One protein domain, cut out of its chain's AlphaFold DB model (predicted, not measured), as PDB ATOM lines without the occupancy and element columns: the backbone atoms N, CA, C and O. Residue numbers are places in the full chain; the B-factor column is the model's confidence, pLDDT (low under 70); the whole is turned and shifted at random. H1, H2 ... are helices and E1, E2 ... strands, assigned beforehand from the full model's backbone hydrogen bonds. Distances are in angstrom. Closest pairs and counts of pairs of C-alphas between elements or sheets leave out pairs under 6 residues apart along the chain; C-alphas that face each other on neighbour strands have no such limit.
ATOM      1  N   VAL A 173      26.527  20.001  51.828       74.88
ATOM      2  CA  VAL A 173      27.656  19.268  51.255       74.88
ATOM      3  C   VAL A 173      28.264  18.391  52.347       74.88
ATOM      4  O   VAL A 173      28.721  18.893  53.374       74.88
ATOM      5  N   ALA A 174      28.253  17.069  52.159       69.50
ATOM      6  CA  ALA A 174      28.814  16.102  53.116       69.50
ATOM      7  C   ALA A 174      28.248  16.192  54.556       69.50
ATOM      8  O   ALA A 174      28.938  15.897  55.535       69.50
ATOM      9  N   GLY A 175      26.987  16.614  54.708       66.75
ATOM     10  CA  GLY A 175      26.342  16.804  56.017       66.75
ATOM     11  C   GLY A 175      26.717  18.106  56.734       66.75
ATOM     12  O   GLY A 175      26.311  18.313  57.882       66.75
ATOM     13  N   LYS A 176      27.467  18.988  56.067       71.00
ATOM     14  CA  LYS A 176      27.704  20.372  56.477       71.00
ATOM     15  C   LYS A 176      26.941  21.320  55.555       71.00
ATOM     16  O   LYS A 176      26.781  21.014  54.377       71.00
ATOM     17  N   PRO A 177      26.491  22.480  56.048       72.25
ATOM     18  CA  PRO A 177      25.867  23.470  55.184       72.25
ATOM     19  C   PRO A 177      26.864  23.916  54.107       72.25
ATOM     20  O   PRO A 177      28.048  24.089  54.396       72.25
ATOM     21  N   ALA A 178      26.376  24.101  52.879       72.88
ATOM     22  CA  ALA A 178      27.160  24.439  51.689       72.88
ATOM     23  C   ALA A 178      28.218  25.545  51.915       72.88
ATOM     24  O   ALA A 178      29.347  25.436  51.439       72.88
ATOM     25  N   LYS A 179      27.890  26.561  52.721       72.00
ATOM     26  CA  LYS A 179      28.791  27.660  53.110       72.00
ATOM     27  C   LYS A 179      30.052  27.250  53.883       72.00
ATOM     28  O   LYS A 179      31.074  27.917  53.772       72.00
ATOM     29  N   ASP A 180      29.985  26.165  54.653       75.31
ATOM     30  CA  ASP A 180      31.068  25.678  55.521       75.31
ATOM     31  C   ASP A 180      31.777  24.446  54.919       75.31
ATOM     32  O   ASP A 180      32.612  23.811  55.568       75.31
ATOM     33  N   ALA A 181      31.419  24.073  53.688       81.12
ATOM     34  CA  ALA A 181      31.963  22.913  53.004       81.12
ATOM     35  C   ALA A 181      33.421  23.147  52.595       81.12
ATOM     36  O   ALA A 181      33.749  24.133  51.931       81.12
ATOM     37  N   SER A 182      34.298  22.213  52.957       81.56
ATOM     38  CA  SER A 182      35.701  22.220  52.540       81.56
ATOM     39  C   SER A 182      35.997  21.115  51.525       81.56
ATOM     40  O   SER A 182      35.233  20.162  51.379       81.56
ATOM     41  N   GLN A 183      37.153  21.202  50.861       83.31
ATOM     42  CA  GLN A 183      37.654  20.141  49.980       83.31
ATOM     43  C   GLN A 183      37.622  18.763  50.664       83.31
ATOM     44  O   GLN A 183      37.143  17.798  50.076       83.31
ATOM     45  N   ALA A 184      38.079  18.684  51.917       84.00
ATOM     46  CA  ALA A 184      38.116  17.438  52.678       84.00
ATOM     47  C   ALA A 184      36.713  16.848  52.906       84.00
ATOM     48  O   ALA A 184      36.546  15.632  52.950       84.00
ATOM     49  N   ASP A 185      35.692  17.699  53.021       85.56
ATOM     50  CA  ASP A 185      34.306  17.260  53.169       85.56
ATOM     51  C   ASP A 185      33.776  16.651  51.865       85.56
ATOM     52  O   ASP A 185      33.114  15.614  51.894       85.56
ATOM     53  N   VAL A 186      34.122  17.239  50.716       85.38
ATOM     54  CA  VAL A 186      33.762  16.698  49.397       85.38
ATOM     55  C   VAL A 186      34.470  15.369  49.135       85.38
ATOM     56  O   VAL A 186      33.824  14.413  48.711       85.38
ATOM     57  N   GLU A 187      35.767  15.271  49.437       84.81
ATOM     58  CA  GLU A 187      36.523  14.013  49.346       84.81
ATOM     59  C   GLU A 187      35.924  12.927  50.239       84.81
ATOM     60  O   GLU A 187      35.745  11.789  49.801       84.81
ATOM     61  N   LYS A 188      35.552  13.283  51.472       85.44
ATOM     62  CA  LYS A 188      34.885  12.365  52.391       85.44
ATOM     63  C   LYS A 188      33.524  11.921  51.854       85.44
ATOM     64  O   LYS A 188      33.247  10.728  51.865       85.44
ATOM     65  N   ALA A 189      32.695  12.837  51.350       86.00
ATOM     66  CA  ALA A 189      31.399  12.481  50.769       86.00
ATOM     67  C   ALA A 189      31.540  11.560  49.552       86.00
ATOM     68  O   ALA A 189      30.740  10.644  49.379       86.00
ATOM     69  N   LEU A 190      32.571  11.776  48.732       84.94
ATOM     70  CA  LEU A 190      32.916  10.894  47.620       84.94
ATOM     71  C   LEU A 190      33.350   9.508  48.116       84.94
ATOM     72  O   LEU A 190      32.882   8.502  47.583       84.94
ATOM     73  N   ALA A 191      34.189   9.439  49.150       85.31
ATOM     74  CA  ALA A 191      34.599   8.173  49.756       85.31
ATOM     75  C   ALA A 191      33.403   7.413  50.363       85.31
ATOM     76  O   ALA A 191      33.235   6.224  50.094       85.31
ATOM     77  N   ASP A 192      32.523   8.107  51.091       82.56
ATOM     78  CA  ASP A 192      31.279   7.555  51.647       82.56
ATOM     79  C   ASP A 192      30.315   7.076  50.538       82.56
ATOM     80  O   ASP A 192      29.505   6.173  50.756       82.56
ATOM     81  N   ALA A 193      30.412   7.646  49.333       81.19
ATOM     82  CA  ALA A 193      29.660   7.226  48.150       81.19
ATOM     83  C   ALA A 193      30.251   5.994  47.438       81.19
ATOM     84  O   ALA A 193      29.664   5.517  46.464       81.19
ATOM     85  N   GLY A 194      31.397   5.484  47.900       81.69
ATOM     86  CA  GLY A 194      32.108   4.363  47.286       81.69
ATOM     87  C   GLY A 194      33.053   4.763  46.151       81.69
ATOM     88  O   GLY A 194      33.476   3.896  45.383       81.69
ATOM     89  N   ALA A 195      33.399   6.049  46.023       84.00
ATOM     90  CA  ALA A 195      34.416   6.469  45.070       84.00
ATOM     91  C   ALA A 195      35.803   5.959  45.490       84.00
ATOM     92  O   ALA A 195      36.192   6.017  46.656       84.00
ATOM     93  N   THR A 196      36.571   5.488  44.514       82.75
ATOM     94  CA  THR A 196      37.929   4.969  44.698       82.75
ATOM     95  C   THR A 196      38.934   5.822  43.933       82.75
ATOM     96  O   THR A 196      38.600   6.446  42.925       82.75
ATOM     97  N   GLY A 197      40.175   5.879  44.428       82.19
ATOM     98  CA  GLY A 197      41.240   6.666  43.795       82.19
ATOM     99  C   GLY A 197      40.960   8.171  43.770       82.19
ATOM    100  O   GLY A 197      41.366   8.840  42.826       82.19
ATOM    101  N   VAL A 198      40.237   8.686  44.770       84.19
ATOM    102  CA  VAL A 198      39.915  10.112  44.878       84.19
ATOM    103  C   VAL A 198      41.204  10.895  45.119       84.19
ATOM    104  O   VAL A 198      41.864  10.722  46.141       84.19
ATOM    105  N   THR A 199      41.565  11.753  44.170       83.31
ATOM    106  CA  THR A 199      42.720  12.647  44.264       83.31
ATOM    107  C   THR A 199      42.285  14.066  43.972       83.31
ATOM    108  O   THR A 199      41.676  14.326  42.934       83.31
ATOM    109  N   ALA A 200      42.641  14.992  44.851       86.00
ATOM    110  CA  ALA A 200      42.360  16.402  44.666       86.00
ATOM    111  C   ALA A 200      43.620  17.179  44.299       86.00
ATOM    112  O   ALA A 200      44.691  16.998  44.884       86.00
ATOM    113  N   LYS A 201      43.479  18.073  43.326       84.62
ATOM    114  CA  LYS A 201      44.531  18.966  42.861       84.62
ATOM    115  C   LYS A 201      43.977  20.393  42.801       84.62
ATOM    116  O   LYS A 201      42.863  20.578  42.311       84.62
ATOM    117  N   PRO A 202      44.721  21.409  43.269       81.38
ATOM    118  CA  PRO A 202      44.329  22.798  43.065       81.38
ATOM    119  C   PRO A 202      44.136  23.075  41.571       81.38
ATOM    120  O   PRO A 202      44.931  22.612  40.748       81.38
ATOM    121  N   LYS A 203      43.085  23.812  41.214       75.94
ATOM    122  CA  LYS A 203      42.897  24.300  39.849       75.94
ATOM    123  C   LYS A 203      43.786  25.524  39.657       75.94
ATOM    124  O   LYS A 203      43.562  26.558  40.284       75.94
ATOM    125  N   ASP A 204      44.785  25.409  38.788       63.78
ATOM    126  CA  ASP A 204      45.598  26.558  38.398       63.78
ATOM    127  C   ASP A 204      44.710  27.658  37.794       63.78
ATOM    128  O   ASP A 204      43.886  27.396  36.917       63.78
ATOM    129  N   GLY A 205      44.871  28.891  38.282       61.28
ATOM    130  CA  GLY A 205      44.185  30.074  37.750       61.28
ATOM    131  C   GLY A 205      42.871  30.478  38.431       61.28
ATOM    132  O   GLY A 205      42.370  31.551  38.116       61.28
ATOM    133  N   THR A 206      42.339  29.710  39.393       64.94
ATOM    134  CA  THR A 206      41.134  30.108  40.153       64.94
ATOM    135  C   THR A 206      41.365  29.951  41.654       64.94
ATOM    136  O   THR A 206      41.593  28.850  42.159       64.94
ATOM    137  N   LYS A 207      41.303  31.058  42.403       66.94
ATOM    138  CA  LYS A 207      41.627  31.068  43.836       66.94
ATOM    139  C   LYS A 207      40.645  30.197  44.630       66.94
ATOM    140  O   LYS A 207      39.463  30.509  44.737       66.94
ATOM    141  N   GLY A 208      41.172  29.123  45.219       72.81
ATOM    142  CA  GLY A 208      40.417  28.192  46.059       72.81
ATOM    143  C   GLY A 208      39.674  27.093  45.296       72.81
ATOM    144  O   GLY A 208      39.092  26.231  45.944       72.81
ATOM    145  N   ALA A 209      39.707  27.080  43.960       82.25
ATOM    146  CA  ALA A 209      39.103  26.005  43.185       82.25
ATOM    147  C   ALA A 209      39.969  24.737  43.219       82.25
ATOM    148  O   ALA A 209      41.199  24.788  43.131       82.25
ATOM    149  N   VAL A 210      39.316  23.587  43.300       87.12
ATOM    150  CA  VAL A 210      39.935  22.269  43.408       87.12
ATOM    151  C   VAL A 210      39.310  21.347  42.371       87.12
ATOM    152  O   VAL A 210      38.088  21.264  42.264       87.12
ATOM    153  N   LEU A 211      40.145  20.646  41.608       87.69
ATOM    154  CA  LEU A 211      39.721  19.523  40.780       87.69
ATOM    155  C   LEU A 211      39.934  18.231  41.556       87.69
ATOM    156  O   LEU A 211      41.053  17.911  41.945       87.69
ATOM    157  N   ILE A 212      38.863  17.479  41.745       88.94
ATOM    158  CA  ILE A 212      38.869  16.179  42.399       88.94
ATOM    159  C   ILE A 212      38.554  15.133  41.339       88.94
ATOM    160  O   ILE A 212      37.463  15.118  40.779       88.94
ATOM    161  N   THR A 213      39.502  14.257  41.049       87.94
ATOM    162  CA  THR A 213      39.318  13.149  40.108       87.94
ATOM    163  C   THR A 213      39.181  11.845  40.870       87.94
ATOM    164  O   THR A 213      39.820  11.665  41.905       87.94
ATOM    165  N   GLY A 214      38.377  10.921  40.363       87.62
ATOM    166  CA  GLY A 214      38.240   9.597  40.957       87.62
ATOM    167  C   GLY A 214      37.432   8.655  40.078       87.62
ATOM    168  O   GLY A 214      36.994   9.018  38.987       87.62
ATOM    169  N   LYS A 215      37.224   7.436  40.575       83.31
ATOM    170  CA  LYS A 215      36.374   6.426  39.942       83.31
ATOM    171  C   LYS A 215      35.184   6.105  40.822       83.31
ATOM    172  O   LYS A 215      35.360   5.788  41.996       83.31
ATOM    173  N   ASN A 216      33.985   6.142  40.255       79.19
ATOM    174  CA  ASN A 216      32.785   5.626  40.903       79.19
ATOM    175  C   ASN A 216      32.353   4.358  40.161       79.19
ATOM    176  O   ASN A 216      31.871   4.416  39.028       79.19
ATOM    177  N   GLY A 217      32.616   3.194  40.754       76.69
ATOM    178  CA  GLY A 217      32.517   1.921  40.040       76.69
ATOM    179  C   GLY A 217      33.496   1.858  38.859       76.69
ATOM    180  O   GLY A 217      34.707   1.916  39.053       76.69
ATOM    181  N   ALA A 218      32.971   1.726  37.636       70.56
ATOM    182  CA  ALA A 218      33.767   1.617  36.406       70.56
ATOM    183  C   ALA A 218      33.978   2.954  35.668       70.56
ATOM    184  O   ALA A 218      34.732   2.990  34.698       70.56
ATOM    185  N   ALA A 219      33.309   4.030  36.092       80.62
ATOM    186  CA  ALA A 219      33.354   5.322  35.415       80.62
ATOM    187  C   ALA A 219      34.309   6.290  36.121       80.62
ATOM    188  O   ALA A 219      34.231   6.479  37.339       80.62
ATOM    189  N   ASP A 220      35.174   6.936  35.342       85.31
ATOM    190  CA  ASP A 220      35.949   8.086  35.794       85.31
ATOM    191  C   ASP A 220      35.035   9.316  35.929       85.31
ATOM    192  O   ASP A 220      34.128   9.552  35.116       85.31
ATOM    193  N   PHE A 221      35.265  10.107  36.971       87.94
ATOM    194  CA  PHE A 221      34.598  11.385  37.176       87.94
ATOM    195  C   PHE A 221      35.608  12.464  37.563       87.94
ATOM    196  O   PHE A 221      36.644  12.197  38.178       87.94
ATOM    197  N   THR A 222      35.280  13.703  37.209       88.00
ATOM    198  CA  THR A 222      36.008  14.903  37.625       88.00
ATOM    199  C   THR A 222      35.030  15.855  38.296       88.00
ATOM    200  O   THR A 222      34.013  16.216  37.714       88.00
ATOM    201  N   VAL A 223      35.322  16.257  39.528       89.50
ATOM    202  CA  VAL A 223      34.567  17.260  40.273       89.50
ATOM    203  C   VAL A 223      35.372  18.546  40.314       89.50
ATOM    204  O   VAL A 223      36.479  18.562  40.839       89.50
ATOM    205  N   THR A 224      34.820  19.638  39.804       89.38
ATOM    206  CA  THR A 224      35.339  20.981  40.073       89.38
ATOM    207  C   THR A 224      34.596  21.543  41.279       89.38
ATOM    208  O   THR A 224      33.394  21.795  41.209       89.38
ATOM    209  N   PHE A 225      35.311  21.725  42.385       89.06
ATOM    210  CA  PHE A 225      34.808  22.309  43.621       89.06
ATOM    211  C   PHE A 225      35.393  23.706  43.822       89.06
ATOM    212  O   PHE A 225      36.610  23.871  43.836       89.06
ATOM    213  N   VAL A 226      34.542  24.707  44.015       87.81
ATOM    214  CA  VAL A 226      34.926  26.066  44.404       87.81
ATOM    215  C   VAL A 226      34.213  26.380  45.715       87.81
ATOM    216  O   VAL A 226      32.985  26.425  45.702       87.81
ATOM    217  N   PRO A 227      34.924  26.559  46.842       83.44
ATOM    218  CA  PRO A 227      34.310  26.880  48.126       83.44
ATOM    219  C   PRO A 227      33.694  28.283  48.096       83.44
ATOM    220  O   PRO A 227      34.128  29.132  47.319       83.44
ATOM    221  N   GLN A 228      32.756  28.580  49.001       79.62
ATOM    222  CA  GLN A 228      32.177  29.931  49.095       79.62
ATOM    223  C   GLN A 228      33.207  31.030  49.400       79.62
ATOM    224  O   GLN A 228      33.003  32.180  49.027       79.62
ATOM    225  N   SER A 229      34.318  30.692  50.060       76.31
ATOM    226  CA  SER A 229      35.432  31.619  50.294       76.31
ATOM    227  C   SER A 229      36.302  31.867  49.053       76.31
ATOM    228  O   SER A 229      37.234  32.670  49.115       76.31
ATOM    229  N   GLY A 230      36.084  31.105  47.979       72.38
ATOM    230  CA  GLY A 230      36.797  31.215  46.714       72.38
ATOM    231  C   GLY A 230      36.264  32.340  45.832       72.38
ATOM    232  O   GLY A 230      35.342  33.074  46.191       72.38
ATOM    233  N   GLU A 231      36.867  32.486  44.658       78.38
ATOM    234  CA  GLU A 231      36.392  33.442  43.659       78.38
ATOM    235  C   GLU A 231      35.162  32.894  42.924       78.38
ATOM    236  O   GLU A 231      35.128  31.726  42.531       78.38
ATOM    237  N   LYS A 232      34.139  33.735  42.744       77.88
ATOM    238  CA  LYS A 232      32.919  33.347  42.034       77.88
ATOM    239  C   LYS A 232      33.247  33.086  40.563       77.88
ATOM    240  O   LYS A 232      33.734  33.981  39.884       77.88
ATOM    241  N   LEU A 233      32.915  31.894  40.070       79.94
ATOM    242  CA  LEU A 233      33.044  31.571  38.648       79.94
ATOM    243  C   LEU A 233      32.082  32.414  37.803       79.94
ATOM    244  O   LEU A 233      30.899  32.555  38.136       79.94
ATOM    245  N   ASP A 234      32.578  32.926  36.679       82.31
ATOM    246  CA  ASP A 234      31.759  33.634  35.703       82.31
ATOM    247  C   ASP A 234      30.690  32.714  35.106       82.31
ATOM    248  O   ASP A 234      30.898  31.508  34.932       82.31
ATOM    249  N   ALA A 235      29.551  33.290  34.715       81.44
ATOM    250  CA  ALA A 235      28.435  32.535  34.141       81.44
ATOM    251  C   ALA A 235      28.871  31.655  32.954       81.44
ATOM    252  O   ALA A 235      28.506  30.485  32.896       81.44
ATOM    253  N   ALA A 236      29.745  32.171  32.082       83.88
ATOM    254  CA  ALA A 236      30.270  31.434  30.932       83.88
ATOM    255  C   ALA A 236      31.098  30.198  31.325       83.88
ATOM    256  O   ALA A 236      31.131  29.209  30.591       83.88
ATOM    257  N   GLU A 237      31.783  30.228  32.469       83.00
ATOM    258  CA  GLU A 237      32.544  29.081  32.963       83.00
ATOM    259  C   GLU A 237      31.614  28.037  33.592       83.00
ATOM    260  O   GLU A 237      31.738  26.842  33.313       83.00
ATOM    261  N   VAL A 238      30.595  28.496  34.325       82.69
ATOM    262  CA  VAL A 238      29.509  27.647  34.838       82.69
ATOM    263  C   VAL A 238      28.715  26.999  33.690       82.69
ATOM    264  O   VAL A 238      28.283  25.853  33.810       82.69
ATOM    265  N   ASP A 239      28.522  27.687  32.562       83.12
ATOM    266  CA  ASP A 239      27.881  27.145  31.354       83.12
ATOM    267  C   ASP A 239      28.737  26.067  30.685       83.12
ATOM    268  O   ASP A 239      28.225  25.004  30.331       83.12
ATOM    269  N   LYS A 240      30.054  26.278  30.583       83.56
ATOM    270  CA  LYS A 240      30.985  25.262  30.061       83.56
ATOM    271  C   LYS A 240      31.003  23.997  30.920       83.56
ATOM    272  O   LYS A 240      31.056  22.899  30.369       83.56
ATOM    273  N   LEU A 241      30.949  24.145  32.244       83.00
ATOM    274  CA  LEU A 241      30.869  23.018  33.179       83.00
ATOM    275  C   LEU A 241      29.520  22.289  33.066       83.00
ATOM    276  O   LEU A 241      29.483  21.061  33.017       83.00
ATOM    277  N   ALA A 242      28.414  23.027  32.936       82.38
ATOM    278  CA  ALA A 242      27.082  22.448  32.742       82.38
ATOM    279  C   ALA A 242      26.914  21.764  31.376       82.38
ATOM    280  O   ALA A 242      26.147  20.814  31.250       82.38
ATOM    281  N   ALA A 243      27.663  22.184  30.353       81.50
ATOM    282  CA  ALA A 243      27.662  21.516  29.053       81.50
ATOM    283  C   ALA A 243      28.273  20.104  29.110       81.50
ATOM    284  O   ALA A 243      27.881  19.235  28.331       81.50
ATOM    285  N   LYS A 244      29.219  19.873  30.026       80.75
ATOM    286  CA  LYS A 244      29.970  18.615  30.158       80.75
ATOM    287  C   LYS A 244      29.469  17.710  31.287       80.75
ATOM    288  O   LYS A 244      29.928  16.575  31.404       80.75
ATOM    289  N   GLY A 245      28.541  18.186  32.113       83.62
ATOM    290  CA  GLY A 245      28.103  17.466  33.300       83.62
ATOM    291  C   GLY A 245      26.923  18.112  34.019       83.62
ATOM    292  O   GLY A 245      26.034  18.690  33.395       83.62
ATOM    293  N   VAL A 246      26.907  17.979  35.345       86.25
ATOM    294  CA  VAL A 246      25.890  18.569  36.226       86.25
ATOM    295  C   VAL A 246      26.580  19.522  37.192       86.25
ATOM    296  O   VAL A 246      27.598  19.180  37.790       86.25
ATOM    297  N   VAL A 247      26.033  20.718  37.350       86.56
ATOM    298  CA  VAL A 247      26.577  21.779  38.190       86.56
ATOM    299  C   VAL A 247      25.583  22.142  39.274       86.56
ATOM    300  O   VAL A 247      24.392  22.324  39.032       86.56
ATOM    301  N   TYR A 248      26.097  22.281  40.480       86.38
ATOM    302  CA  TYR A 248      25.415  22.861  41.613       86.38
ATOM    303  C   TYR A 248      26.071  24.195  41.963       86.38
ATOM    304  O   TYR A 248      27.297  24.277  42.065       86.38
ATOM    305  N   THR A 249      25.265  25.235  42.140       84.88
ATOM    306  CA  THR A 249      25.723  26.571  42.520       84.88
ATOM    307  C   THR A 249      24.988  27.077  43.754       84.88
ATOM    308  O   THR A 249      23.765  26.984  43.863       84.88
ATOM    309  N   ASP A 250      25.730  27.658  44.687       79.44
ATOM    310  CA  ASP A 250      25.161  28.339  45.846       79.44
ATOM    311  C   ASP A 250      25.994  29.578  46.198       79.44
ATOM    312  O   ASP A 250      27.076  29.485  46.776       79.44
ATOM    313  N   GLU A 251      25.497  30.749  45.801       77.12
ATOM    314  CA  GLU A 251      26.203  32.036  45.836       77.12
ATOM    315  C   GLU A 251      27.567  31.998  45.118       77.12
ATOM    316  O   GLU A 251      27.615  32.160  43.895       77.12
ATOM    317  N   ALA A 252      28.660  31.826  45.867       75.56
ATOM    318  CA  ALA A 252      30.022  31.668  45.352       75.56
ATOM    319  C   ALA A 252      30.477  30.196  45.291       75.56
ATOM    320  O   ALA A 252      31.455  29.894  44.612       75.56
ATOM    321  N   LEU A 253      29.765  29.279  45.959       82.88
ATOM    322  CA  LEU A 253      30.045  27.848  45.908       82.88
ATOM    323  C   LEU A 253      29.686  27.303  44.532       82.88
ATOM    324  O   LEU A 253      28.565  27.503  44.053       82.88
ATOM    325  N   VAL A 254      30.594  26.531  43.947       86.44
ATOM    326  CA  VAL A 254      30.317  25.755  42.739       86.44
ATOM    327  C   VAL A 254      30.783  24.320  42.937       86.44
ATOM    328  O   VAL A 254      31.921  24.076  43.321       86.44
ATOM    329  N   VAL A 255      29.902  23.365  42.655       87.38
ATOM    330  CA  VAL A 255      30.212  21.934  42.596       87.38
ATOM    331  C   VAL A 255      29.792  21.440  41.219       87.38
ATOM    332  O   VAL A 255      28.610  21.233  40.963       87.38
ATOM    333  N   ALA A 256      30.741  21.276  40.308       88.50
ATOM    334  CA  ALA A 256      30.486  20.720  38.985       88.50
ATOM    335  C   ALA A 256      31.013  19.296  38.912       88.50
ATOM    336  O   ALA A 256      32.167  19.067  39.250       88.50
ATOM    337  N   VAL A 257      30.192  18.357  38.459       88.12
ATOM    338  CA  VAL A 257      30.571  16.958  38.269       88.12
ATOM    339  C   VAL A 257      30.495  16.626  36.787       88.12
ATOM    340  O   VAL A 257      29.421  16.651  36.186       88.12
ATOM    341  N   GLU A 258      31.642  16.286  36.217       86.38
ATOM    342  CA  GLU A 258      31.812  15.825  34.844       86.38
ATOM    343  C   GLU A 258      32.042  14.309  34.860       86.38
ATOM    344  O   GLU A 258      32.920  13.800  35.563       86.38
ATOM    345  N   SER A 259      31.242  13.571  34.095       82.31
ATOM    346  CA  SER A 259      31.402  12.127  33.913       82.31
ATOM    347  C   SER A 259      30.909  11.722  32.528       82.31
ATOM    348  O   SER A 259      30.073  12.400  31.931       82.31
ATOM    349  N   THR A 260      31.400  10.589  32.025       78.38
ATOM    350  CA  THR A 260      31.029  10.019  30.720       78.38
ATOM    351  C   THR A 260      29.533   9.698  30.617       78.38
ATOM    352  O   THR A 260      28.984   9.656  29.519       78.38
ATOM    353  N   SER A 261      28.863   9.483  31.756       76.25
ATOM    354  CA  SER A 261      27.411   9.306  31.838       76.25
ATOM    355  C   SER A 261      26.775  10.435  32.658       76.25
ATOM    356  O   SER A 261      27.138  10.616  33.823       76.25
ATOM    357  N   PRO A 262      25.768  11.153  32.121       73.88
ATOM    358  CA  PRO A 262      25.068  12.195  32.871       73.88
ATOM    359  C   PRO A 262      24.318  11.641  34.094       73.88
ATOM    360  O   PRO A 262      24.153  12.350  35.082       73.88
ATOM    361  N   GLN A 263      23.899  10.368  34.063       77.06
ATOM    362  CA  GLN A 263      23.254   9.721  35.212       77.06
ATOM    363  C   GLN A 263      24.242   9.467  36.358       77.06
ATOM    364  O   GLN A 263      23.895   9.662  37.523       77.06
ATOM    365  N   GLU A 264      25.480   9.077  36.041       80.12
ATOM    366  CA  GLU A 264      26.537   8.912  37.047       80.12
ATOM    367  C   GLU A 264      26.968  10.267  37.615       80.12
ATOM    368  O   GLU A 264      27.110  10.397  38.829       80.12
ATOM    369  N   ALA A 265      27.080  11.302  36.773       80.44
ATOM    370  CA  ALA A 265      27.354  12.662  37.236       80.44
ATOM    371  C   ALA A 265      26.287  13.156  38.230       80.44
ATOM    372  O   ALA A 265      26.626  13.685  39.290       80.44
ATOM    373  N   GLU A 266      25.001  12.926  37.944       82.38
ATOM    374  CA  GLU A 266      23.915  13.282  38.864       82.38
ATOM    375  C   GLU A 266      23.966  12.467  40.165       82.38
ATOM    376  O   GLU A 266      23.739  13.009  41.248       82.38
ATOM    377  N   LYS A 267      24.285  11.171  40.082       83.00
ATOM    378  CA  LYS A 267      24.420  10.291  41.250       83.00
ATOM    379  C   LYS A 267      25.565  10.730  42.161       83.00
ATOM    380  O   LYS A 267      25.377  10.802  43.374       83.00
ATOM    381  N   VAL A 268      26.720  11.065  41.587       83.94
ATOM    382  CA  VAL A 268      27.872  11.609  42.320       83.94
ATOM    383  C   VAL A 268      27.520  12.967  42.927       83.94
ATOM    384  O   VAL A 268      27.770  13.183  44.112       83.94
ATOM    385  N   LEU A 269      26.860  13.852  42.173       84.88
ATOM    386  CA  LEU A 269      26.432  15.149  42.697       84.88
ATOM    387  C   LEU A 269      25.469  14.998  43.881       84.88
ATOM    388  O   LEU A 269      25.666  15.661  44.891       84.88
ATOM    389  N   LYS A 270      24.480  14.100  43.800       84.81
ATOM    390  CA  LYS A 270      23.545  13.786  44.902       84.81
ATOM    391  C   LYS A 270      24.217  13.134  46.113       84.81
ATOM    392  O   LYS A 270      23.666  13.158  47.211       84.81
ATOM    393  N   ALA A 271      25.375  12.507  45.922       82.88
ATOM    394  CA  ALA A 271      26.148  11.946  47.020       82.88
ATOM    395  C   ALA A 271      26.932  13.032  47.774       82.88
ATOM    396  O   ALA A 271      27.005  12.992  49.004       82.88
ATOM    397  N   ILE A 272      27.460  14.016  47.039       83.44
ATOM    398  CA  ILE A 272      28.169  15.177  47.590       83.44
ATOM    399  C   ILE A 272      27.181  16.153  48.235       83.44
ATOM    400  O   ILE A 272      27.345  16.519  49.398       83.44
ATOM    401  N   VAL A 273      26.165  16.558  47.471       83.81
ATOM    402  CA  VAL A 273      25.144  17.542  47.826       83.81
ATOM    403  C   VAL A 273      23.853  16.808  48.185       83.81
ATOM    404  O   VAL A 273      23.195  16.229  47.318       83.81
ATOM    405  N   LYS A 274      23.486  16.835  49.465       78.38
ATOM    406  CA  LYS A 274      22.258  16.226  49.983       78.38
ATOM    407  C   LYS A 274      21.210  17.299  50.255       78.38
ATOM    408  O   LYS A 274      21.460  18.234  51.012       78.38
ATOM    409  N   GLU A 275      20.021  17.110  49.689       65.00
ATOM    410  CA  GLU A 275      18.842  17.901  50.045       65.00
ATOM    411  C   GLU A 275      18.390  17.532  51.468       65.00
ATOM    412  O   GLU A 275      18.376  16.353  51.841       65.00
TER     413      GLU A 275
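What this domain is: This is residues 173 to 275 of the 276 residues of the protein "AgmX/PglI C-terminal domain-containing protein" of Polyangiaceae bacterium (UniProt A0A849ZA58). What is the main picture? A twisted sheet of five antiparallel strands is covered on both faces, with H1 and H3 on one and H2 on the other, as three layers. What makes it up? The 103 printed residues include three named helices and five named strands, in the order H1 E1 E2 E3 H2 E4 E5 H3; the class is mixed, and the sheet runs E1 E2 E3 E5 E4. How large is it? It is compact and rounded, with a radius of gyration of the C-alphas of 12.1 A and spans of 32 by 27 by 27 A.

Where its parts are: What comes first? H1, residues 183 to 192, begins with C-alpha 183 at (37.654, 20.141, 49.980). E1 is 195 to 202, E2 210 to 216 and E3 219 to 226, 22.7 A long. What follows? H2 is 235 to 244, E4 245 to 250, E5 253 to 259 and H3 262 to 272, ending with C-alpha 272 at (28.169, 15.177, 47.590).

How they stand to each other: How do strands pair? E1 E2 E3 form a meander, each strand the antiparallel neighbour of the one before, with N 199 and O 213 at 2.9 A and N 212 and O 223 at 2.8 A, within hydrogen-bond range. N 224 and O 256 of E3 and E5, and N 248 and O 255 of the hairpin E4 and E5, are 2.8 A apart. Where are the helices? H1 has a height over the sheet of 8.3 A, H2 8.5 A. H1 touches H3, the closest C-alphas being those of Ala 189 and Ile 272, 5.3 A; H2 and H3 are apart.

The domain as a whole: Is anything cut? The printed part has no cut, and no link is long. Where is confidence low? Residues 174 to 175, 204 to 207 and 275 have pLDDT under 70.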